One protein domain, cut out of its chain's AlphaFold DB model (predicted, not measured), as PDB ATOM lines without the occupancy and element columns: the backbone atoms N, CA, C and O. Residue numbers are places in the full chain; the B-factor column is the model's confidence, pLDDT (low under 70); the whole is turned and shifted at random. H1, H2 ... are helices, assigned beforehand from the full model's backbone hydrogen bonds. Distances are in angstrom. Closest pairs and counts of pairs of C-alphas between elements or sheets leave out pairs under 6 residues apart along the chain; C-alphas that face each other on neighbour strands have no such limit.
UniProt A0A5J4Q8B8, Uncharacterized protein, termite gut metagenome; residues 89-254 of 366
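What this domain is: This is residues 89 to 254 of the 366 residues of an uncharacterized protein of termite gut metagenome (UniProt A0A5J4Q8B8). A helical body is built round H7, which makes an up-and-down bundle with H6 and H8, while H3 and H5 pack across H7 on its side away from H8. H4 makes a corner with H5 at one end of the body, small H1 lies at the other end by H6, and residues 242 to 254, with the later part of H9, stick out as an arm. The printed part has 166 residues with nine named helices, H1 to H9 in order, and no named strand; the class is all helix. The whole is compact, with a radius of gyration of the C-alphas of 16.2 A and spans of 49 by 43 by 29 A.

Where its parts are: H1, residues 89 to 95, begins at C-alpha 89 (34.178, -116.349, 38.355). H2 is residues 104 to 107, H3 109 to 117 and H4 120 to 126. H5, residues 131 to 147, is 24.2 A long, and H6, residues 152 to 167, 22.3 A. H7, residues 170 to 190, runs 30.3 A from C-alpha 170 at (14.911, -90.610, 33.466). H8, residues 197 to 224, is the longest at 39.8 A. H9, residues 232 to 251, covers 27.4 A and ends at C-alpha 251 (33.978, -86.146, 65.622).

How they stand to each other: H7 is the hub, touching four helices. It forms a helical hairpin with H8, opposite ways at a shallow tilt of 28 degrees; their closest C-alphas, Leu 181 and Phe 214, are 5.8 A apart. Residues 172 to 177 of H7 touch residues 163 to 167 of H6 in another helical hairpin, at a shallow tilt of 30 degrees, closest at the C-alphas of Leu 166 and Gly 173, 4.3 A. H6, H7 and H8 are a bundle, up and down, each running against the one before. H5 touches H7 at a steep tilt of 51 degrees, closest at the C-alphas of Val 138 and Met 180, 5.5 A. H3 touches residues 183 to 187 of H7 at a steep tilt of 47 degrees, closest at the C-alphas of Tyr 111 and Gly 183, 6.2 A. H4 touches residue 131 of H5, the C-alphas of Asp 121 and Leu 131 being closest at 5.3 A. H4 also touches residues 233 to 237 of H9, closest at the C-alphas of Val 120 and Pro 233, 5.2 A. H2 only just touches H5, and H1 only just touches H6, each with 3 pairs of C-alphas within 8 A; the closest are Val 104 and Cys 142, 6.5 A, and Asp 92 and Ser 153, 6.6 A. H3, H4, H5, H6, H7 and H9 have every O i to N i+4 pair within hydrogen-bond range, H1 has 2 of 3 and H8 23 of 24; H2 is too short for such a pair.

The domain as a whole: The C-alphas farthest apart, of Lys 93 and Ser 229, are 49.9 A apart. Residues 242 to 254 stand free; the body without them spans 49 by 30 by 23 A. The printed part has no cut, and no link is long. The mean pLDDT of the printed part is 70.3; 56 residues are under 70, among them residues 89 to 107, 194 to 202, 222 to 231 and 245 to 254.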
ATOM      1  N   GLU A  89      33.791-115.053  37.769       44.84
ATOM      2  CA  GLU A  89      34.178-116.349  38.355       44.84
ATOM      3  C   GLU A  89      35.651-116.460  38.800       44.84
ATOM      4  O   GLU A  89      35.973-117.144  39.775       44.84
ATOM      5  N   ARG A  90      36.578-115.808  38.087       43.00
ATOM      6  CA  ARG A  90      38.026-115.910  38.359       43.00
ATOM      7  C   ARG A  90      38.456-114.997  39.516       43.00
ATOM      8  O   ARG A  90      39.426-115.299  40.212       43.00
ATOM      9  N   ILE A  91      37.725-113.900  39.713       40.91
ATOM     10  CA  ILE A  91      37.919-112.932  40.800       40.91
ATOM     11  C   ILE A  91      37.215-113.431  42.061       40.91
ATOM     12  O   ILE A  91      37.832-113.424  43.119       40.91
ATOM     13  N   ASP A  92      36.007-113.984  41.939       42.88
ATOM     14  CA  ASP A  92      35.286-114.587  43.066       42.88
ATOM     15  C   ASP A  92      36.091-115.756  43.678       42.88
ATOM     16  O   ASP A  92      36.274-115.822  44.892       42.88
ATOM     17  N   LYS A  93      36.740-116.594  42.846       42.44
ATOM     18  CA  LYS A  93      37.720-117.611  43.303       42.44
ATOM     19  C   LYS A  93      38.966-117.034  43.989       42.44
ATOM     20  O   LYS A  93      39.622-117.745  44.749       42.44
ATOM     21  N   SER A  94      39.318-115.782  43.706       38.38
ATOM     22  CA  SER A  94      40.476-115.099  44.299       38.38
ATOM     23  C   SER A  94      40.136-114.396  45.617       38.38
ATOM     24  O   SER A  94      41.053-114.098  46.380       38.38
ATOM     25  N   LEU A  95      38.848-114.150  45.888       35.78
ATOM     26  CA  LEU A  95      38.376-113.373  47.036       35.78
ATOM     27  C   LEU A  95      38.036-114.219  48.275       35.78
ATOM     28  O   LEU A  95      37.999-113.658  49.355       35.78
ATOM     29  N   LYS A  96      37.903-115.554  48.162       42.94
ATOM     30  CA  LYS A  96      37.760-116.499  49.303       42.94
ATOM     31  C   LYS A  96      36.774-116.044  50.408       42.94
ATOM     32  O   LYS A  96      37.073-116.184  51.592       42.94
ATOM     33  N   CYS A  97      35.612-115.537  50.020       39.25
ATOM     34  CA  CYS A  97      34.638-114.946  50.936       39.25
ATOM     35  C   CYS A  97      33.874-115.992  51.782       39.25
ATOM     36  O   CYS A  97      33.660-117.119  51.332       39.25
ATOM     37  N   LYS A  98      33.426-115.590  52.981       45.53
ATOM     38  CA  LYS A  98      32.481-116.313  53.860       45.53
ATOM     39  C   LYS A  98      31.279-115.407  54.199       45.53
ATOM     40  O   LYS A  98      31.432-114.194  54.230       45.53
ATOM     41  N   GLY A  99      30.104-116.013  54.405       46.88
ATOM     42  CA  GLY A  99      28.805-115.450  54.853       46.88
ATOM     43  C   GLY A  99      28.763-114.094  55.595       46.88
ATOM     44  O   GLY A  99      29.533-113.896  56.521       46.88
ATOM     45  N   TYR A 100      27.786-113.226  55.285       51.78
ATOM     46  CA  TYR A 100      27.271-112.168  56.185       51.78
ATOM     47  C   TYR A 100      25.946-112.660  56.792       51.78
ATOM     48  O   TYR A 100      24.967-112.826  56.062       51.78
ATOM     49  N   ASP A 101      25.899-112.901  58.101       48.75
ATOM     50  CA  ASP A 101      24.670-113.288  58.808       48.75
ATOM     51  C   ASP A 101      23.941-112.024  59.298       48.75
ATOM     52  O   ASP A 101      24.327-111.426  60.304       48.75
ATOM     53  N   ILE A 102      22.959-111.529  58.527       54.12
ATOM     54  CA  ILE A 102      22.312-110.231  58.788       54.12
ATOM     55  C   ILE A 102      20.783-110.319  58.756       54.12
ATOM     56  O   ILE A 102      20.177-110.707  57.757       54.12
ATOM     57  N   SER A 103      20.139-109.821  59.819       55.09
ATOM     58  CA  SER A 103      18.684-109.633  59.861       55.09
ATOM     59  C   SER A 103      18.260-108.386  59.064       55.09
ATOM     60  O   SER A 103      18.672-107.269  59.345       55.09
ATOM     61  N   VAL A 104      17.432-108.531  58.029       55.03
ATOM     62  CA  VAL A 104      17.077-107.394  57.148       55.03
ATOM     63  C   VAL A 104      16.027-106.458  57.773       55.03
ATOM     64  O   VAL A 104      15.972-105.275  57.440       55.03
ATOM     65  N   GLU A 105      15.200-106.957  58.695       53.75
ATOM     66  CA  GLU A 105      13.986-106.260  59.152       53.75
ATOM     67  C   GLU A 105      14.220-105.199  60.235       53.75
ATOM     68  O   GLU A 105      13.547-104.172  60.216       53.75
ATOM     69  N   GLY A 106      15.210-105.368  61.118       55.31
ATOM     70  CA  GLY A 106      15.528-104.362  62.144       55.31
ATOM     71  C   GLY A 106      16.343-103.173  61.619       55.31
ATOM     72  O   GLY A 106      16.178-102.046  62.080       55.31
ATOM     73  N   HIS A 107      17.207-103.395  60.623       63.38
ATOM     74  CA  HIS A 107      18.244-102.428  60.236       63.38
ATOM     75  C   HIS A 107      17.810-101.399  59.176       63.38
ATOM     76  O   HIS A 107      18.505-100.408  58.974       63.38
ATOM     77  N   LEU A 108      16.652-101.581  58.530       70.19
ATOM     78  CA  LEU A 108      16.077-100.584  57.610       70.19
ATOM     79  C   LEU A 108      15.135 -99.584  58.299       70.19
ATOM     80  O   LEU A 108      14.744 -98.596  57.679       70.19
ATOM     81  N   LEU A 109      14.810 -99.786  59.582       69.94
ATOM     82  CA  LEU A 109      13.954 -98.873  60.350       69.94
ATOM     83  C   LEU A 109      14.580 -97.483  60.507       69.94
ATOM     84  O   LEU A 109      13.878 -96.485  60.382       69.94
ATOM     85  N   SER A 110      15.900 -97.403  60.708       71.44
ATOM     86  CA  SER A 110      16.604 -96.113  60.774       71.44
ATOM     87  C   SER A 110      16.540 -95.363  59.444       71.44
ATOM     88  O   SER A 110      16.330 -94.158  59.434       71.44
ATOM     89  N   TYR A 111      16.698 -96.074  58.326       80.25
ATOM     90  CA  TYR A 111      16.575 -95.494  56.989       80.25
ATOM     91  C   TYR A 111      15.144 -94.989  56.741       80.25
ATOM     92  O   TYR A 111      14.959 -93.887  56.238       80.25
ATOM     93  N   ARG A 112      14.127 -95.746  57.177       79.50
ATOM     94  CA  ARG A 112      12.718 -95.326  57.127       79.50
ATOM     95  C   ARG A 112      12.443 -94.068  57.926       79.50
ATOM     96  O   ARG A 112      11.880 -93.131  57.371       79.50
ATOM     97  N   GLY A 113      12.892 -94.036  59.176       77.00
ATOM     98  CA  GLY A 113      12.727 -92.867  60.032       77.00
ATOM     99  C   GLY A 113      13.360 -91.615  59.426       77.00
ATOM    100  O   GLY A 113      12.753 -90.553  59.470       77.00
ATOM    101  N   GLU A 114      14.534 -91.737  58.797       82.94
ATOM    102  CA  GLU A 114      15.185 -90.609  58.118       82.94
ATOM    103  C   GLU A 114      14.395 -90.128  56.885       82.94
ATOM    104  O   GLU A 114      14.241 -88.923  56.696       82.94
ATOM    105  N   LEU A 115      13.844 -91.033  56.067       81.00
ATOM    106  CA  LEU A 115      13.013 -90.631  54.923       81.00
ATOM    107  C   LEU A 115      11.733 -89.905  55.358       81.00
ATOM    108  O   LEU A 115      11.399 -88.867  54.787       81.00
ATOM    109  N   GLU A 116      11.047 -90.419  56.380       82.25
ATOM    110  CA  GLU A 116       9.826 -89.818  56.935       82.25
ATOM    111  C   GLU A 116      10.128 -88.470  57.618       82.25
ATOM    112  O   GLU A 116       9.427 -87.483  57.396       82.25
ATOM    113  N   GLN A 117      11.223 -88.378  58.382       85.31
ATOM    114  CA  GLN A 117      11.662 -87.138  59.034       85.31
ATOM    115  C   GLN A 117      11.877 -85.999  58.027       85.31
ATOM    116  O   GLN A 117      11.540 -84.847  58.306       85.31
ATOM    117  N   HIS A 118      12.438 -86.319  56.861       84.56
ATOM    118  CA  HIS A 118      12.708 -85.350  55.803       84.56
ATOM    119  C   HIS A 118      11.554 -85.193  54.805       84.56
ATOM    120  O   HIS A 118      11.712 -84.461  53.831       84.56
ATOM    121  N   LYS A 119      10.389 -85.808  55.063       83.69
ATOM    122  CA  LYS A 119       9.191 -85.767  54.205       83.69
ATOM    123  C   LYS A 119       9.427 -86.291  52.783       83.69
ATOM    124  O   LYS A 119       8.803 -85.838  51.821       83.69
ATOM    125  N   VAL A 120      10.378 -87.212  52.628       81.19
ATOM    126  CA  VAL A 120      10.727 -87.794  51.324       81.19
ATOM    127  C   VAL A 120       9.605 -88.698  50.819       81.19
ATOM    128  O   VAL A 120       9.431 -88.837  49.617       81.19
ATOM    129  N   ASP A 121       8.805 -89.268  51.714       73.12
ATOM    130  CA  ASP A 121       7.565 -89.980  51.404       73.12
ATOM    131  C   ASP A 121       6.586 -89.120  50.586       73.12
ATOM    132  O   ASP A 121       6.161 -89.544  49.513       73.12
ATOM    133  N   ILE A 122       6.343 -87.877  51.014       72.62
ATOM    134  CA  ILE A 122       5.474 -86.922  50.305       72.62
ATOM    135  C   ILE A 122       6.033 -86.619  48.908       72.62
ATOM    136  O   ILE A 122       5.303 -86.611  47.917       72.62
ATOM    137  N   PHE A 123       7.349 -86.410  48.813       75.38
ATOM    138  CA  PHE A 123       8.022 -86.211  47.531       75.38
ATOM    139  C   PHE A 123       7.883 -87.429  46.604       75.38
ATOM    140  O   PHE A 123       7.637 -87.277  45.408       75.38
ATOM    141  N   LEU A 124       8.018 -88.644  47.138       72.12
ATOM    142  CA  LEU A 124       7.953 -89.879  46.358       72.12
ATOM    143  C   LEU A 124       6.562 -90.183  45.816       72.12
ATOM    144  O   LEU A 124       6.467 -90.781  44.738       72.12
ATOM    145  N   ASP A 125       5.520 -89.785  46.536       71.44
ATOM    146  CA  ASP A 125       4.140 -89.893  46.071       71.44
ATOM    147  C   ASP A 125       3.884 -88.916  44.918       71.44
ATOM    148  O   ASP A 125       3.363 -89.319  43.877       71.44
ATOM    149  N   ASN A 126       4.386 -87.679  45.023       65.62
ATOM    150  CA  ASN A 126       4.331 -86.692  43.937       65.62
ATOM    151  C   ASN A 126       5.138 -87.126  42.697       65.62
ATOM    152  O   ASN A 126       4.786 -86.786  41.569       65.62
ATOM    153  N   PHE A 127       6.206 -87.906  42.886       64.31
ATOM    154  CA  PHE A 127       7.048 -88.426  41.803       64.31
ATOM    155  C   PHE A 127       6.589 -89.779  41.224       64.31
ATOM    156  O   PHE A 127       7.268 -90.314  40.340       64.31
ATOM    157  N   ASP A 128       5.465 -90.340  41.696       70.56
ATOM    158  CA  ASP A 128       4.937 -91.660  41.295       70.56
ATOM    159  C   ASP A 128       5.981 -92.795  41.442       70.56
ATOM    160  O   ASP A 128       6.034 -93.786  40.705       70.56
ATOM    161  N   ILE A 129       6.863 -92.649  42.433       74.06
ATOM    162  CA  ILE A 129       7.803 -93.694  42.847       74.06
ATOM    163  C   ILE A 129       7.171 -94.481  43.994       74.06
ATOM    164  O   ILE A 129       7.112 -95.708  43.923       74.06
ATOM    165  N   GLY A 130       6.629 -93.778  44.990       74.00
ATOM    166  CA  GLY A 130       6.024 -94.345  46.192       74.00
ATOM    167  C   GLY A 130       7.052 -94.898  47.185       74.00
ATOM    168  O   GLY A 130       7.978 -95.636  46.825       74.00
ATOM    169  N   LEU A 131       6.867 -94.575  48.466       75.12
ATOM    170  CA  LEU A 131       7.766 -94.985  49.551       75.12
ATOM    171  C   LEU A 131       7.917 -96.514  49.642       75.12
ATOM    172  O   LEU A 131       9.032 -97.032  49.689       75.12
ATOM    173  N   GLU A 132       6.805 -97.247  49.580       74.44
ATOM    174  CA  GLU A 132       6.781 -98.714  49.676       74.44
ATOM    175  C   GLU A 132       7.557 -99.401  48.544       74.44
ATOM    176  O   GLU A 132       8.263-100.387  48.773       74.44
ATOM    177  N   LYS A 133       7.503 -98.865  47.314       75.81
ATOM    178  CA  LYS A 133       8.278 -99.424  46.191       75.81
ATOM    179  C   LYS A 133       9.775 -99.202  46.405       75.81
ATOM    180  O   LYS A 133      10.558-100.119  46.156       75.81
ATOM    181  N   THR A 134      10.171 -98.035  46.916       76.25
ATOM    182  CA  THR A 134      11.565 -97.754  47.301       76.25
ATOM    183  C   THR A 134      12.039 -98.694  48.408       76.25
ATOM    184  O   THR A 134      13.119 -99.277  48.306       76.25
ATOM    185  N   PHE A 135      11.227 -98.901  49.446       74.50
ATOM    186  CA  PHE A 135      11.559 -99.818  50.536       74.50
ATOM    187  C   PHE A 135      11.681-101.259  50.072       74.50
ATOM    188  O   PHE A 135      12.651-101.932  50.421       74.50
ATOM    189  N   SER A 136      10.736-101.733  49.259       76.12
ATOM    190  CA  SER A 136      10.792-103.074  48.683       76.12
ATOM    191  C   SER A 136      12.047-103.256  47.829       76.12
ATOM    192  O   SER A 136      12.723-104.279  47.949       76.12
ATOM    193  N   LEU A 137      12.420-102.245  47.036       79.56
ATOM    194  CA  LEU A 137      13.644-102.257  46.240       79.56
ATOM    195  C   LEU A 137      14.892-102.425  47.117       79.56
ATOM    196  O   LEU A 137      15.698-103.324  46.872       79.56
ATOM    197  N   VAL A 138      15.026-101.604  48.164       78.62
ATOM    198  CA  VAL A 138      16.152-101.670  49.109       78.62
ATOM    199  C   VAL A 138      16.158-103.003  49.858       78.62
ATOM    200  O   VAL A 138      17.191-103.668  49.891       78.62
ATOM    201  N   LYS A 139      15.009-103.448  50.388       76.56
ATOM    202  CA  LYS A 139      14.865-104.730  51.101       76.56
ATOM    203  C   LYS A 139      15.313-105.900  50.229       76.56
ATOM    204  O   LYS A 139      16.120-106.714  50.675       76.56
ATOM    205  N   ASN A 140      14.849-105.965  48.982       77.81
ATOM    206  CA  ASN A 140      15.219-107.026  48.044       77.81
ATOM    207  C   ASN A 140      16.729-107.048  47.774       77.81
ATOM    208  O   ASN A 140      17.325-108.122  47.662       77.81
ATOM    209  N   PHE A 141      17.368-105.878  47.716       79.94
ATOM    210  CA  PHE A 141      18.817-105.793  47.569       79.94
ATOM    211  C   PHE A 141      19.571-106.183  48.836       79.94
ATOM    212  O   PHE A 141      20.532-106.938  48.731       79.94
ATOM    213  N   CYS A 142      19.131-105.761  50.019       73.69
ATOM    214  CA  CYS A 142      19.710-106.214  51.285       73.69
ATOM    215  C   CYS A 142      19.633-107.742  51.420       73.69
ATOM    216  O   CYS A 142      20.629-108.374  51.756       73.69
ATOM    217  N   VAL A 143      18.493-108.351  51.067       75.31
ATOM    218  CA  VAL A 143      18.336-109.818  51.010       75.31
ATOM    219  C   VAL A 143      19.285-110.432  49.979       75.31
ATOM    220  O   VAL A 143      19.951-111.424  50.258       75.31
ATOM    221  N   THR A 144      19.401-109.832  48.790       80.19
ATOM    222  CA  THR A 144      20.323-110.307  47.746       80.19
ATOM    223  C   THR A 144      21.775-110.264  48.217       80.19
ATOM    224  O   THR A 144      22.507-111.227  47.985       80.19
ATOM    225  N   ILE A 145      22.174-109.188  48.903       74.44
ATOM    226  CA  ILE A 145      23.489-109.033  49.530       74.44
ATOM    227  C   ILE A 145      23.690-110.126  50.567       74.44
ATOM    228  O   ILE A 145      24.638-110.888  50.421       74.44
ATOM    229  N   SER A 146      22.769-110.266  51.523       71.50
ATOM    230  CA  SER A 146      22.827-111.274  52.589       71.50
ATOM    231  C   SER A 146      22.867-112.718  52.077       71.50
ATOM    232  O   SER A 146      23.432-113.578  52.739       71.50
ATOM    233  N   ASN A 147      22.302-113.000  50.900       74.94
ATOM    234  CA  ASN A 147      22.302-114.343  50.310       74.94
ATOM    235  C   ASN A 147      23.510-114.618  49.400       74.94
ATOM    236  O   ASN A 147      23.747-115.763  49.022       74.94
ATOM    237  N   ASN A 148      24.253-113.586  48.985       74.69
ATOM    238  CA  ASN A 148      25.355-113.703  48.018       74.69
ATOM    239  C   ASN A 148      26.624-113.003  48.512       74.69
ATOM    240  O   ASN A 148      27.417-112.477  47.731       74.69
ATOM    241  N   THR A 149      26.813-113.019  49.822       69.06
ATOM    242  CA  THR A 149      27.928-112.409  50.554       69.06
ATOM    243  C   THR A 149      29.270-112.922  50.042       69.06
ATOM    244  O   THR A 149      30.236-112.172  49.951       69.06
ATOM    245  N   GLU A 150      29.294-114.181  49.597       67.12
ATOM    246  CA  GLU A 150      30.477-114.837  49.051       67.12
ATOM    247  C   GLU A 150      30.795-114.454  47.595       67.12
ATOM    248  O   GLU A 150      31.780-114.916  47.017       67.12
ATOM    249  N   ARG A 151      29.947-113.630  46.968       71.31
ATOM    250  CA  ARG A 151      30.014-113.280  45.542       71.31
ATOM    251  C   ARG A 151      29.967-111.760  45.348       71.31
ATOM    252  O   ARG A 151      29.028-111.231  44.746       71.31
ATOM    253  N   PRO A 152      30.985-111.013  45.803       70.25
ATOM    254  CA  PRO A 152      31.004-109.554  45.702       70.25
ATOM    255  C   PRO A 152      30.930-109.046  44.253       70.25
ATOM    256  O   PRO A 152      30.351-107.986  44.007       70.25
ATOM    257  N   SER A 153      31.448-109.792  43.268       72.94
ATOM    258  CA  SER A 153      31.314-109.427  41.848       72.94
ATOM    259  C   SER A 153      29.874-109.572  41.354       72.94
ATOM    260  O   SER A 153      29.391-108.724  40.603       72.94
ATOM    261  N   PHE A 154      29.172-110.619  41.800       80.31
ATOM    262  CA  PHE A 154      27.743-110.786  41.539       80.31
ATOM    263  C   PHE A 154      26.947-109.623  42.133       80.31
ATOM    264  O   PHE A 154      26.136-109.034  41.427       80.31
ATOM    265  N   LEU A 155      27.237-109.227  43.375       81.44
ATOM    266  CA  LEU A 155      26.573-108.099  44.033       81.44
ATOM    267  C   LEU A 155      26.804-106.775  43.299       81.44
ATOM    268  O   LEU A 155      25.850-106.046  43.029       81.44
ATOM    269  N   LYS A 156      28.046-106.492  42.886       82.69
ATOM    270  CA  LYS A 156      28.355-105.319  42.054       82.69
ATOM    271  C   LYS A 156      27.588-105.352  40.738       82.69
ATOM    272  O   LYS A 156      26.967-104.361  40.371       82.69
ATOM    273  N   ASN A 157      27.593-106.487  40.040       83.00
ATOM    274  CA  ASN A 157      26.881-106.640  38.774       83.00
ATOM    275  C   ASN A 157      25.358-106.526  38.940       83.00
ATOM    276  O   ASN A 157      24.709-105.967  38.061       83.00
ATOM    277  N   ALA A 158      24.793-107.004  40.052       85.50
ATOM    278  CA  ALA A 158      23.376-106.856  40.368       85.50
ATOM    279  C   ALA A 158      23.004-105.380  40.574       85.50
ATOM    280  O   ALA A 158      22.035-104.906  39.982       85.50
ATOM    281  N   ILE A 159      23.818-104.635  41.335       86.88
ATOM    282  CA  ILE A 159      23.628-103.191  41.545       86.88
ATOM    283  C   ILE A 159      23.774-102.437  40.215       86.88
ATOM    284  O   ILE A 159      22.893-101.663  39.858       86.88
ATOM    285  N   ILE A 160      24.831-102.708  39.436       85.81
ATOM    286  CA  ILE A 160      25.040-102.099  38.108       85.81
ATOM    287  C   ILE A 160      23.852-102.389  37.187       85.81
ATOM    288  O   ILE A 160      23.346-101.485  36.527       85.81
ATOM    289  N   GLY A 161      23.412-103.647  37.125       83.94
ATOM    290  CA  GLY A 161      22.308-104.073  36.273       83.94
ATOM    291  C   GLY A 161      21.014-103.342  36.608       83.94
ATOM    292  O   GLY A 161      20.341-102.855  35.700       83.94
ATOM    293  N   LEU A 162      20.695-103.201  37.897       85.38
ATOM    294  CA  LEU A 162      19.521-102.449  38.317       85.38
ATOM    295  C   LEU A 162      19.664-100.952  38.032       85.38
ATOM    296  O   LEU A 162      18.737-100.373  37.472       85.38
ATOM    297  N   CYS A 163      20.797-100.326  38.360       85.75
ATOM    298  CA  CYS A 163      20.999 -98.904  38.073       85.75
ATOM    299  C   CYS A 163      20.848 -98.606  36.578       85.75
ATOM    300  O   CYS A 163      20.147 -97.670  36.226       85.75
ATOM    301  N   LYS A 164      21.345 -99.480  35.693       83.12
ATOM    302  CA  LYS A 164      21.123 -99.362  34.241       83.12
ATOM    303  C   LYS A 164      19.663 -99.508  33.817       83.12
ATOM    304  O   LYS A 164      19.250 -98.949  32.803       83.12
ATOM    305  N   ILE A 165      18.867-100.301  34.534       82.75
ATOM    306  CA  ILE A 165      17.416-100.364  34.306       82.75
ATOM    307  C   ILE A 165      16.768 -99.053  34.757       82.75
ATOM    308  O   ILE A 165      15.877 -98.551  34.075       82.75
ATOM    309  N   LEU A 166      17.219 -98.499  35.882       82.06
ATOM    310  CA  LEU A 166      16.725 -97.235  36.415       82.06
ATOM    311  C   LEU A 166      17.139 -96.042  35.547       82.06
ATOM    312  O   LEU A 166      16.317 -95.157  35.369       82.06
ATOM    313  N   ASP A 167      18.321 -96.037  34.926       77.12
ATOM    314  CA  ASP A 167      18.757 -94.989  33.985       77.12
ATOM    315  C   ASP A 167      17.729 -94.767  32.860       77.12
ATOM    316  O   ASP A 167      17.473 -93.641  32.438       77.12
ATOM    317  N   LYS A 168      17.041 -95.835  32.431       76.12
ATOM    318  CA  LYS A 168      15.984 -95.778  31.405       76.12
ATOM    319  C   LYS A 168      14.698 -95.087  31.868       76.12
ATOM    320  O   LYS A 168      13.816 -94.862  31.049       76.12
ATOM    321  N   LYS A 169      14.566 -94.791  33.164       72.31
ATOM    322  CA  LYS A 169      13.404 -94.123  33.777       72.31
ATOM    323  C   LYS A 169      13.636 -92.629  34.019       72.31
ATOM    324  O   LYS A 169      12.928 -92.014  34.815       72.31
ATOM    325  N   GLY A 170      14.655 -92.044  33.392       71.38
ATOM    326  CA  GLY A 170      14.911 -90.610  33.466       71.38
ATOM    327  C   GLY A 170      15.138 -90.107  34.897       71.38
ATOM    328  O   GLY A 170      15.796 -90.759  35.711       71.38
ATOM    329  N   GLY A 171      14.545 -88.956  35.224       68.88
ATOM    330  CA  GLY A 171      14.661 -88.340  36.549       68.88
ATOM    331  C   GLY A 171      14.189 -89.244  37.696       68.88
ATOM    332  O   GLY A 171      14.880 -89.388  38.704       68.88
ATOM    333  N   ARG A 172      13.066 -89.950  37.511       74.75
ATOM    334  CA  ARG A 172      12.548 -90.921  38.494       74.75
ATOM    335  C   ARG A 172      13.550 -92.048  38.750       74.75
ATOM    336  O   ARG A 172      13.707 -92.520  39.875       74.75
ATOM    337  N   GLY A 173      14.245 -92.453  37.693       78.44
ATOM    338  CA  GLY A 173      15.348 -93.399  37.734       78.44
ATOM    339  C   GLY A 173      16.489 -92.960  38.638       78.44
ATOM    340  O   GLY A 173      16.920 -93.728  39.491       78.44
ATOM    341  N   ILE A 174      16.940 -91.717  38.484       78.88
ATOM    342  CA  ILE A 174      18.043 -91.143  39.268       78.88
ATOM    343  C   ILE A 174      17.660 -91.026  40.744       78.88
ATOM    344  O   ILE A 174      18.423 -91.463  41.602       78.88
ATOM    345  N   VAL A 175      16.456 -90.530  41.043       81.44
ATOM    346  CA  VAL A 175      15.922 -90.480  42.417       81.44
ATOM    347  C   VAL A 175      15.871 -91.883  43.032       81.44
ATOM    348  O   VAL A 175      16.306 -92.090  44.163       81.44
ATOM    349  N   SER A 176      15.405 -92.875  42.268       84.75
ATOM    350  CA  SER A 176      15.350 -94.269  42.725       84.75
ATOM    351  C   SER A 176      16.746 -94.848  42.979       84.75
ATOM    352  O   SER A 176      16.946 -95.546  43.971       84.75
ATOM    353  N   GLN A 177      17.721 -94.559  42.110       88.31
ATOM    354  CA  GLN A 177      19.116 -94.974  42.300       88.31
ATOM    355  C   GLN A 177      19.712 -94.341  43.551       88.31
ATOM    356  O   GLN A 177      20.337 -95.037  44.348       88.31
ATOM    357  N   PHE A 178      19.491 -93.041  43.732       88.12
ATOM    358  CA  PHE A 178      19.954 -92.295  44.890       88.12
ATOM    359  C   PHE A 178      19.441 -92.921  46.191       88.12
ATOM    360  O   PHE A 178      20.240 -93.310  47.044       88.12
ATOM    361  N   LEU A 179      18.121 -93.091  46.313       87.38
ATOM    362  CA  LEU A 179      17.499 -93.642  47.518       87.38
ATOM    363  C   LEU A 179      17.910 -95.092  47.756       87.38
ATOM    364  O   LEU A 179      18.201 -95.478  48.885       87.38
ATOM    365  N   MET A 180      18.014 -95.888  46.692       91.88
ATOM    366  CA  MET A 180      18.490 -97.260  46.801       91.88
ATOM    367  C   MET A 180      19.917 -97.319  47.359       91.88
ATOM    368  O   MET A 180      20.173 -98.042  48.321       91.88
ATOM    369  N   LEU A 181      20.851 -96.572  46.765       90.69
ATOM    370  CA  LEU A 181      22.248 -96.561  47.195       90.69
ATOM    371  C   LEU A 181      22.381 -95.995  48.616       90.69
ATOM    372  O   LEU A 181      23.134 -96.549  49.414       90.69
ATOM    373  N   TYR A 182      21.607 -94.964  48.966       90.06
ATOM    374  CA  TYR A 182      21.561 -94.434  50.328       90.06
ATOM    375  C   TYR A 182      21.050 -95.464  51.344       90.06
ATOM    376  O   TYR A 182      21.654 -95.649  52.404       90.06
ATOM    377  N   GLY A 183      19.978 -96.182  51.006       84.94
ATOM    378  CA  GLY A 183      19.433 -97.258  51.828       84.94
ATOM    379  C   GLY A 183      20.446 -98.380  52.054       84.94
ATOM    380  O   GLY A 183      20.604 -98.853  53.178       84.94
ATOM    381  N   LEU A 184      21.211 -98.745  51.020       86.06
ATOM    382  CA  LEU A 184      22.299 -99.718  51.139       86.06
ATOM    383  C   LEU A 184      23.418 -99.239  52.068       86.06
ATOM    384  O   LEU A 184      23.852 -99.997  52.932       86.06
ATOM    385  N   LEU A 185      23.869 -97.988  51.931       87.50
ATOM    386  CA  LEU A 185      24.882 -97.411  52.823       87.50
ATOM    387  C   LEU A 185      24.400 -97.389  54.278       87.50
ATOM    388  O   LEU A 185      25.147 -97.756  55.188       87.50
ATOM    389  N   SER A 186      23.141 -97.006  54.491       84.06
ATOM    390  CA  SER A 186      22.504 -96.984  55.810       84.06
ATOM    391  C   SER A 186      22.410 -98.382  56.420       84.06
ATOM    392  O   SER A 186      22.675 -98.564  57.610       84.06
ATOM    393  N   TRP A 187      22.104 -99.387  55.599       83.25
ATOM    394  CA  TRP A 187      22.081-100.785  56.015       83.25
ATOM    395  C   TRP A 187      23.472-101.291  56.409       83.25
ATOM    396  O   TRP A 187      23.618-101.830  57.504       83.25
ATOM    397  N   PHE A 188      24.505-101.075  55.586       80.12
ATOM    398  CA  PHE A 188      25.881-101.483  55.915       80.12
ATOM    399  C   PHE A 188      26.347-100.887  57.241       80.12
ATOM    400  O   PHE A 188      26.886-101.584  58.093       80.12
ATOM    401  N   LYS A 189      26.071 -99.600  57.433       79.62
ATOM    402  CA  LYS A 189      26.416 -98.858  58.641       79.62
ATOM    403  C   LYS A 189      25.698 -99.374  59.886       79.62
ATOM    404  O   LYS A 189      26.294 -99.460  60.951       79.62
ATOM    405  N   SER A 190      24.431 -99.756  59.748       76.88
ATOM    406  CA  SER A 190      23.655-100.337  60.851       76.88
ATOM    407  C   SER A 190      24.128-101.743  61.239       76.88
ATOM    408  O   SER A 190      23.817-102.205  62.333       76.88
ATOM    409  N   ASN A 191      24.883-102.408  60.358       71.56
ATOM    410  CA  ASN A 191      25.414-103.759  60.544       71.56
ATOM    411  C   ASN A 191      26.928-103.789  60.799       71.56
ATOM    412  O   ASN A 191      27.511-104.858  60.927       71.56
ATOM    413  N   GLU A 192      27.594-102.639  60.913       73.56
ATOM    414  CA  GLU A 192      29.057-102.586  61.021       73.56
ATOM    415  C   GLU A 192      29.603-103.415  62.201       73.56
ATOM    416  O   GLU A 192      30.641-104.073  62.100       73.56
ATOM    417  N   HIS A 193      28.865-103.429  63.310       71.12
ATOM    418  CA  HIS A 193      29.233-104.140  64.533       71.12
ATOM    419  C   HIS A 193      28.957-105.650  64.491       71.12
ATOM    420  O   HIS A 193      29.517-106.375  65.313       71.12
ATOM    421  N   THR A 194      28.113-106.130  63.572       69.19
ATOM    422  CA  THR A 194      27.750-107.555  63.480       69.19
ATOM    423  C   THR A 194      28.737-108.357  62.637       69.19
ATOM    424  O   THR A 194      28.807-109.574  62.769       69.19
ATOM    425  N   PHE A 195      29.557-107.684  61.829       67.00
ATOM    426  CA  PHE A 195      30.576-108.317  61.000       67.00
ATOM    427  C   PHE A 195      31.772-108.829  61.816       67.00
ATOM    428  O   PHE A 195      32.355-108.101  62.640       67.00
ATOM    429  N   SER A 196      32.231-110.044  61.505       66.94
ATOM    430  CA  SER A 196      33.552-110.522  61.926       66.94
ATOM    431  C   SER A 196      34.673-109.672  61.302       66.94
ATOM    432  O   SER A 196      34.469-108.980  60.310       66.94
ATOM    433  N   THR A 197      35.896-109.695  61.845       64.06
ATOM    434  CA  THR A 197      37.011-108.870  61.323       64.06
ATOM    435  C   THR A 197      37.329-109.144  59.846       64.06
ATOM    436  O   THR A 197      37.707-108.231  59.113       64.06
ATOM    437  N   ALA A 198      37.175-110.392  59.391       59.94
ATOM    438  CA  ALA A 198      37.366-110.754  57.987       59.94
ATOM    439  C   ALA A 198      36.216-110.224  57.113       59.94
ATOM    440  O   ALA A 198      36.470-109.577  56.097       59.94
ATOM    441  N   GLU A 199      34.972-110.407  57.561       64.25
ATOM    442  CA  GLU A 199      33.773-109.874  56.904       64.25
ATOM    443  C   GLU A 199      33.782-108.345  56.837       64.25
ATOM    444  O   GLU A 199      33.391-107.786  55.818       64.25
ATOM    445  N   ARG A 200      34.292-107.652  57.866       65.81
ATOM    446  CA  ARG A 200      34.400-106.183  57.879       65.81
ATOM    447  C   ARG A 200      35.227-105.665  56.723       65.81
ATOM    448  O   ARG A 200      34.818-104.705  56.087       65.81
ATOM    449  N   ASN A 201      36.364-106.290  56.428       63.88
ATOM    450  CA  ASN A 201      37.223-105.836  55.336       63.88
ATOM    451  C   ASN A 201      36.531-105.988  53.973       63.88
ATOM    452  O   ASN A 201      36.662-105.128  53.105       63.88
ATOM    453  N   GLU A 202      35.776-107.065  53.779       67.50
ATOM    454  CA  GLU A 202      35.083-107.352  52.521       67.50
ATOM    455  C   GLU A 202      33.822-106.498  52.350       67.50
ATOM    456  O   GLU A 202      33.627-105.876  51.297       67.50
ATOM    457  N   ALA A 203      33.022-106.386  53.413       71.06
ATOM    458  CA  ALA A 203      31.884-105.486  53.499       71.06
ATOM    459  C   ALA A 203      32.332-104.039  53.284       71.06
ATOM    460  O   ALA A 203      31.671-103.306  52.554       71.06
ATOM    461  N   TYR A 204      33.497-103.656  53.817       75.12
ATOM    462  CA  TYR A 204      34.097-102.343  53.612       75.12
ATOM    463  C   TYR A 204      34.407-102.071  52.136       75.12
ATOM    464  O   TYR A 204      34.053-101.011  51.632       75.12
ATOM    465  N   TYR A 205      34.985-103.017  51.385       75.69
ATOM    466  CA  TYR A 205      35.240-102.801  49.952       75.69
ATOM    467  C   TYR A 205      33.958-102.639  49.128       75.69
ATOM    468  O   TYR A 205      33.932-101.863  48.165       75.69
ATOM    469  N   LEU A 206      32.905-103.389  49.460       79.75
ATOM    470  CA  LEU A 206      31.609-103.239  48.804       79.75
ATOM    471  C   LEU A 206      30.940-101.919  49.209       79.75
ATOM    472  O   LEU A 206      30.477-101.194  48.332       79.75
ATOM    473  N   TYR A 207      30.968-101.574  50.495       83.25
ATOM    474  CA  TYR A 207      30.481-100.309  51.041       83.25
ATOM    475  C   TYR A 207      31.165 -99.106  50.387       83.25
ATOM    476  O   TYR A 207      30.486 -98.231  49.863       83.25
ATOM    477  N   GLU A 208      32.497 -99.088  50.328       77.50
ATOM    478  CA  GLU A 208      33.272 -98.029  49.677       77.50
ATOM    479  C   GLU A 208      32.914 -97.913  48.197       77.50
ATOM    480  O   GLU A 208      32.755 -96.812  47.668       77.50
ATOM    481  N   TRP A 209      32.753 -99.042  47.501       83.62
ATOM    482  CA  TRP A 209      32.324 -99.022  46.108       83.62
ATOM    483  C   TRP A 209      30.921 -98.412  45.959       83.62
ATOM    484  O   TRP A 209      30.750 -97.516  45.131       83.62
ATOM    485  N   ILE A 210      29.954 -98.826  46.787       84.62
ATOM    486  CA  ILE A 210      28.596 -98.257  46.818       84.62
ATOM    487  C   ILE A 210      28.657 -96.762  47.142       84.62
ATOM    488  O   ILE A 210      27.988 -95.988  46.467       84.62
ATOM    489  N   ARG A 211      29.495 -96.335  48.095       84.19
ATOM    490  CA  ARG A 211      29.648 -94.925  48.482       84.19
ATOM    491  C   ARG A 211      30.159 -94.082  47.324       84.19
ATOM    492  O   ARG A 211      29.553 -93.073  46.999       84.19
ATOM    493  N   ASN A 212      31.212 -94.531  46.640       73.56
ATOM    494  CA  ASN A 212      31.719 -93.814  45.467       73.56
ATOM    495  C   ASN A 212      30.661 -93.754  44.343       73.56
ATOM    496  O   ASN A 212      30.623 -92.791  43.590       73.56
ATOM    497  N   ARG A 213      29.811 -94.781  44.182       84.31
ATOM    498  CA  ARG A 213      28.706 -94.728  43.205       84.31
ATOM    499  C   ARG A 213      27.583 -93.791  43.651       84.31
ATOM    500  O   ARG A 213      27.013 -93.095  42.822       84.31
ATOM    501  N   PHE A 214      27.274 -93.778  44.941       85.69
ATOM    502  CA  PHE A 214      26.325 -92.850  45.539       85.69
ATOM    503  C   PHE A 214      26.774 -91.402  45.335       85.69
ATOM    504  O   PHE A 214      25.965 -90.592  44.909       85.69
ATOM    505  N   GLU A 215      28.056 -91.097  45.554       75.06
ATOM    506  CA  GLU A 215      28.649 -89.780  45.288       75.06
ATOM    507  C   GLU A 215      28.487 -89.368  43.814       75.06
ATOM    508  O   GLU A 215      28.074 -88.245  43.535       75.06
ATOM    509  N   ASP A 216      28.722 -90.281  42.867       73.19
ATOM    510  CA  ASP A 216      28.517 -89.995  41.441       73.19
ATOM    511  C   ASP A 216      27.042 -89.687  41.122       73.19
ATOM    512  O   ASP A 216      26.751 -88.721  40.417       73.19
ATOM    513  N   VAL A 217      26.100 -90.476  41.655       78.94
ATOM    514  CA  VAL A 217      24.651 -90.244  41.481       78.94
ATOM    515  C   VAL A 217      24.208 -88.957  42.171       78.94
ATOM    516  O   VAL A 217      23.379 -88.232  41.632       78.94
ATOM    517  N   PHE A 218      24.775 -88.651  43.335       74.56
ATOM    518  CA  PHE A 218      24.536 -87.428  44.090       74.56
ATOM    519  C   PHE A 218      24.955 -86.203  43.275       74.56
ATOM    520  O   PHE A 218      24.141 -85.316  43.038       74.56
ATOM    521  N   ILE A 219      26.192 -86.177  42.771       63.72
ATOM    522  CA  ILE A 219      26.690 -85.081  41.926       63.72
ATOM    523  C   ILE A 219      25.826 -84.954  40.670       63.72
ATOM    524  O   ILE A 219      25.459 -83.850  40.269       63.72
ATOM    525  N   PHE A 220      25.467 -86.085  40.062       67.06
ATOM    526  CA  PHE A 220      24.595 -86.102  38.896       67.06
ATOM    527  C   PHE A 220      23.215 -85.508  39.206       67.06
ATOM    528  O   PHE A 220      22.719 -84.707  38.420       67.06
ATOM    529  N   TYR A 221      22.613 -85.855  40.346       73.88
ATOM    530  CA  TYR A 221      21.338 -85.304  40.802       73.88
ATOM    531  C   TYR A 221      21.414 -83.777  40.943       73.88
ATOM    532  O   TYR A 221      20.644 -83.077  40.290       73.88
ATOM    533  N   PHE A 222      22.397 -83.254  41.682       65.12
ATOM    534  CA  PHE A 222      22.581 -81.806  41.859       65.12
ATOM    535  C   PHE A 222      22.783 -81.056  40.539       65.12
ATOM    536  O   PHE A 222      22.284 -79.952  40.363       65.12
ATOM    537  N   ASN A 223      23.484 -81.661  39.581       55.62
ATOM    538  CA  ASN A 223      23.703 -81.038  38.277       55.62
ATOM    539  C   ASN A 223      22.483 -81.119  37.343       55.62
ATOM    540  O   ASN A 223      22.462 -80.435  36.321       55.62
ATOM    541  N   THR A 224      21.510 -81.989  37.632       58.69
ATOM    542  CA  THR A 224      20.411 -82.321  36.707       58.69
ATOM    543  C   THR A 224      19.057 -81.776  37.160       58.69
ATOM    544  O   THR A 224      18.201 -81.506  36.317       58.69
ATOM    545  N   PHE A 225      18.828 -81.628  38.466       60.75
ATOM    546  CA  PHE A 225      17.544 -81.195  39.017       60.75
ATOM    547  C   PHE A 225      17.583 -79.719  39.438       60.75
ATOM    548  O   PHE A 225      18.574 -79.248  39.987       60.75
ATOM    549  N   ARG A 226      16.494 -78.983  39.163       49.16
ATOM    550  CA  ARG A 226      16.278 -77.627  39.692       49.16
ATOM    551  C   ARG A 226      15.975 -77.773  41.185       49.16
ATOM    552  O   ARG A 226      15.165 -78.618  41.547       49.16
ATOM    553  N   HIS A 227      16.643 -76.990  42.027       64.69
ATOM    554  CA  HIS A 227      16.370 -76.969  43.463       64.69
ATOM    555  C   HIS A 227      15.232 -75.990  43.734       64.69
ATOM    556  O   HIS A 227      15.447 -74.774  43.762       64.69
ATOM    557  N   ASP A 228      14.022 -76.513  43.867       60.38
ATOM    558  CA  ASP A 228      12.802 -75.750  44.112       60.38
ATOM    559  C   ASP A 228      12.034 -76.308  45.324       60.38
ATOM    560  O   ASP A 228      12.541 -77.135  46.088       60.38
ATOM    561  N   SER A 229      10.829 -75.789  45.578       53.47
ATOM    562  CA  SER A 229      10.020 -76.217  46.726       53.47
ATOM    563  C   SER A 229       9.702 -77.708  46.709       53.47
ATOM    564  O   SER A 229       9.538 -78.301  47.777       53.47
ATOM    565  N   ASP A 230       9.642 -78.311  45.524       58.25
ATOM    566  CA  ASP A 230       9.156 -79.670  45.342       58.25
ATOM    567  C   ASP A 230      10.292 -80.673  45.545       58.25
ATOM    568  O   ASP A 230      10.064 -81.747  46.099       58.25
ATOM    569  N   SER A 231      11.537 -80.308  45.215       69.69
ATOM    570  CA  SER A 231      12.734 -81.090  45.562       69.69
ATOM    571  C   SER A 231      13.201 -80.901  47.008       69.69
ATOM    572  O   SER A 231      14.013 -81.696  47.490       69.69
ATOM    573  N   ALA A 232      12.680 -79.898  47.727       73.50
ATOM    574  CA  ALA A 232      13.131 -79.535  49.070       73.50
ATOM    575  C   ALA A 232      13.212 -80.714  50.066       73.50
ATOM    576  O   ALA A 232      14.190 -80.776  50.813       73.50
ATOM    577  N   PRO A 233      12.267 -81.678  50.105       77.38
ATOM    578  CA  PRO A 233      12.398 -82.863  50.958       77.38
ATOM    579  C   PRO A 233      13.670 -83.677  50.677       77.38
ATOM    580  O   PRO A 233      14.394 -84.058  51.600       77.38
ATOM    581  N   LEU A 234      13.981 -83.891  49.396       76.62
ATOM    582  CA  LEU A 234      15.161 -84.634  48.967       76.62
ATOM    583  C   LEU A 234      16.441 -83.810  49.177       76.62
ATOM    584  O   LEU A 234      17.416 -84.334  49.708       76.62
ATOM    585  N   ASP A 235      16.418 -82.511  48.876       78.12
ATOM    586  CA  ASP A 235      17.533 -81.584  49.117       78.12
ATOM    587  C   ASP A 235      17.892 -81.469  50.606       78.12
ATOM    588  O   ASP A 235      19.069 -81.415  50.972       78.12
ATOM    589  N   ASN A 236      16.889 -81.481  51.486       79.06
ATOM    590  CA  ASN A 236      17.092 -81.468  52.933       79.06
ATOM    591  C   ASN A 236      17.720 -82.773  53.429       79.06
ATOM    592  O   ASN A 236      18.630 -82.726  54.258       79.06
ATOM    593  N   LEU A 237      17.282 -83.922  52.904       80.38
ATOM    594  CA  LEU A 237      17.924 -85.206  53.190       80.38
ATOM    595  C   LEU A 237      19.387 -85.195  52.720       80.38
ATOM    596  O   LEU A 237      20.282 -85.600  53.457       80.38
ATOM    597  N   LEU A 238      19.649 -84.694  51.511       77.62
ATOM    598  CA  LEU A 238      20.993 -84.595  50.938       77.62
ATOM    599  C   LEU A 238      21.908 -83.728  51.807       77.62
ATOM    600  O   LEU A 238      23.026 -84.134  52.129       77.62
ATOM    601  N   ARG A 239      21.418 -82.563  52.235       76.19
ATOM    602  CA  ARG A 239      22.147 -81.666  53.133       76.19
ATOM    603  C   ARG A 239      22.443 -82.339  54.470       76.19
ATOM    604  O   ARG A 239      23.592 -82.327  54.899       76.19
ATOM    605  N   PHE A 240      21.455 -83.010  55.062       79.81
ATOM    606  CA  PHE A 240      21.638 -83.780  56.292       79.81
ATOM    607  C   PHE A 240      22.707 -84.870  56.146       79.81
ATOM    608  O   PHE A 240      23.549 -85.029  57.027       79.81
ATOM    609  N   ILE A 241      22.727 -85.605  55.029       76.56
ATOM    610  CA  ILE A 241      23.740 -86.638  54.766       76.56
ATOM    611  C   ILE A 241      25.145 -86.022  54.709       76.56
ATOM    612  O   ILE A 241      26.073 -86.559  55.322       76.56
ATOM    613  N   VAL A 242      25.302 -84.892  54.009       70.50
ATOM    614  CA  VAL A 242      26.580 -84.168  53.898       70.50
ATOM    615  C   VAL A 242      27.030 -83.640  55.259       70.50
ATOM    616  O   VAL A 242      28.171 -83.870  55.657       70.50
ATOM    617  N   GLU A 243      26.133 -82.998  56.004       71.50
ATOM    618  CA  GLU A 243      26.403 -82.457  57.341       71.50
ATOM    619  C   GLU A 243      26.761 -83.568  58.333       71.50
ATOM    620  O   GLU A 243      27.741 -83.452  59.064       71.50
ATOM    621  N   LYS A 244      26.043 -84.697  58.312       70.12
ATOM    622  CA  LYS A 244      26.347 -85.879  59.133       70.12
ATOM    623  C   LYS A 244      27.692 -86.500  58.747       70.12
ATOM    624  O   LYS A 244      28.380 -87.029  59.617       70.12
ATOM    625  N   GLY A 245      28.082 -86.438  57.472       60.88
ATOM    626  CA  GLY A 245      29.409 -86.839  56.996       60.88
ATOM    627  C   GLY A 245      30.527 -85.903  57.471       60.88
ATOM    628  O   GLY A 245      31.567 -86.366  57.934       60.88
ATOM    629  N   GLN A 246      30.305 -84.587  57.430       52.06
ATOM    630  CA  GLN A 246      31.273 -83.569  57.860       52.06
ATOM    631  C   GLN A 246      31.426 -83.498  59.385       52.06
ATOM    632  O   GLN A 246      32.549 -83.466  59.888       52.06
ATOM    633  N   ALA A 247      30.317 -83.552  60.127       44.09
ATOM    634  CA  ALA A 247      30.309 -83.634  61.586       44.09
ATOM    635  C   ALA A 247      31.030 -84.893  62.080       44.09
ATOM    636  O   ALA A 247      31.648 -84.864  63.138       44.09
ATOM    637  N   ARG A 248      31.022 -85.974  61.286       45.88
ATOM    638  CA  ARG A 248      31.805 -87.183  61.559       45.88
ATOM    639  C   ARG A 248      33.280 -87.033  61.268       45.88
ATOM    640  O   ARG A 248      34.072 -87.441  62.094       45.88
ATOM    641  N   HIS A 249      33.676 -86.363  60.191       40.75
ATOM    642  CA  HIS A 249      35.087 -86.007  60.031       40.75
ATOM    643  C   HIS A 249      35.595 -85.115  61.173       40.75
ATOM    644  O   HIS A 249      36.756 -85.228  61.551       40.75
ATOM    645  N   GLN A 250      34.738 -84.297  61.787       33.62
ATOM    646  CA  GLN A 250      35.085 -83.517  62.980       33.62
ATOM    647  C   GLN A 250      35.017 -84.329  64.289       33.62
ATOM    648  O   GLN A 250      35.857 -84.115  65.160       33.62
ATOM    649  N   SER A 251      34.089 -85.285  64.432       32.97
ATOM    650  CA  SER A 251      33.978 -86.146  65.622       32.97
ATOM    651  C   SER A 251      34.965 -87.316  65.629       32.97
ATOM    652  O   SER A 251      35.459 -87.697  66.680       32.97
ATOM    653  N   ASP A 252      35.328 -87.851  64.466       32.81
ATOM    654  CA  ASP A 252      36.401 -88.841  64.306       32.81
ATOM    655  C   ASP A 252      37.771 -88.202  64.596       32.81
ATOM    656  O   ASP A 252      38.701 -88.890  65.010       32.81
ATOM    657  N   THR A 253      37.869 -86.871  64.479       32.78
ATOM    658  CA  THR A 253      39.030 -86.081  64.923       32.78
ATOM    659  C   THR A 253      39.024 -85.824  66.443       32.78
ATOM    660  O   THR A 253      40.068 -85.495  67.001       32.78
ATOM    661  N   SER A 254      37.893 -85.996  67.144       30.09
ATOM    662  CA  SER A 254      37.769 -85.709  68.587       30.09
ATOM    663  C   SER A 254      37.456 -86.916  69.486       30.09
ATOM    664  O   SER A 254      37.563 -86.785  70.702       30.09
TER     665      SER A 254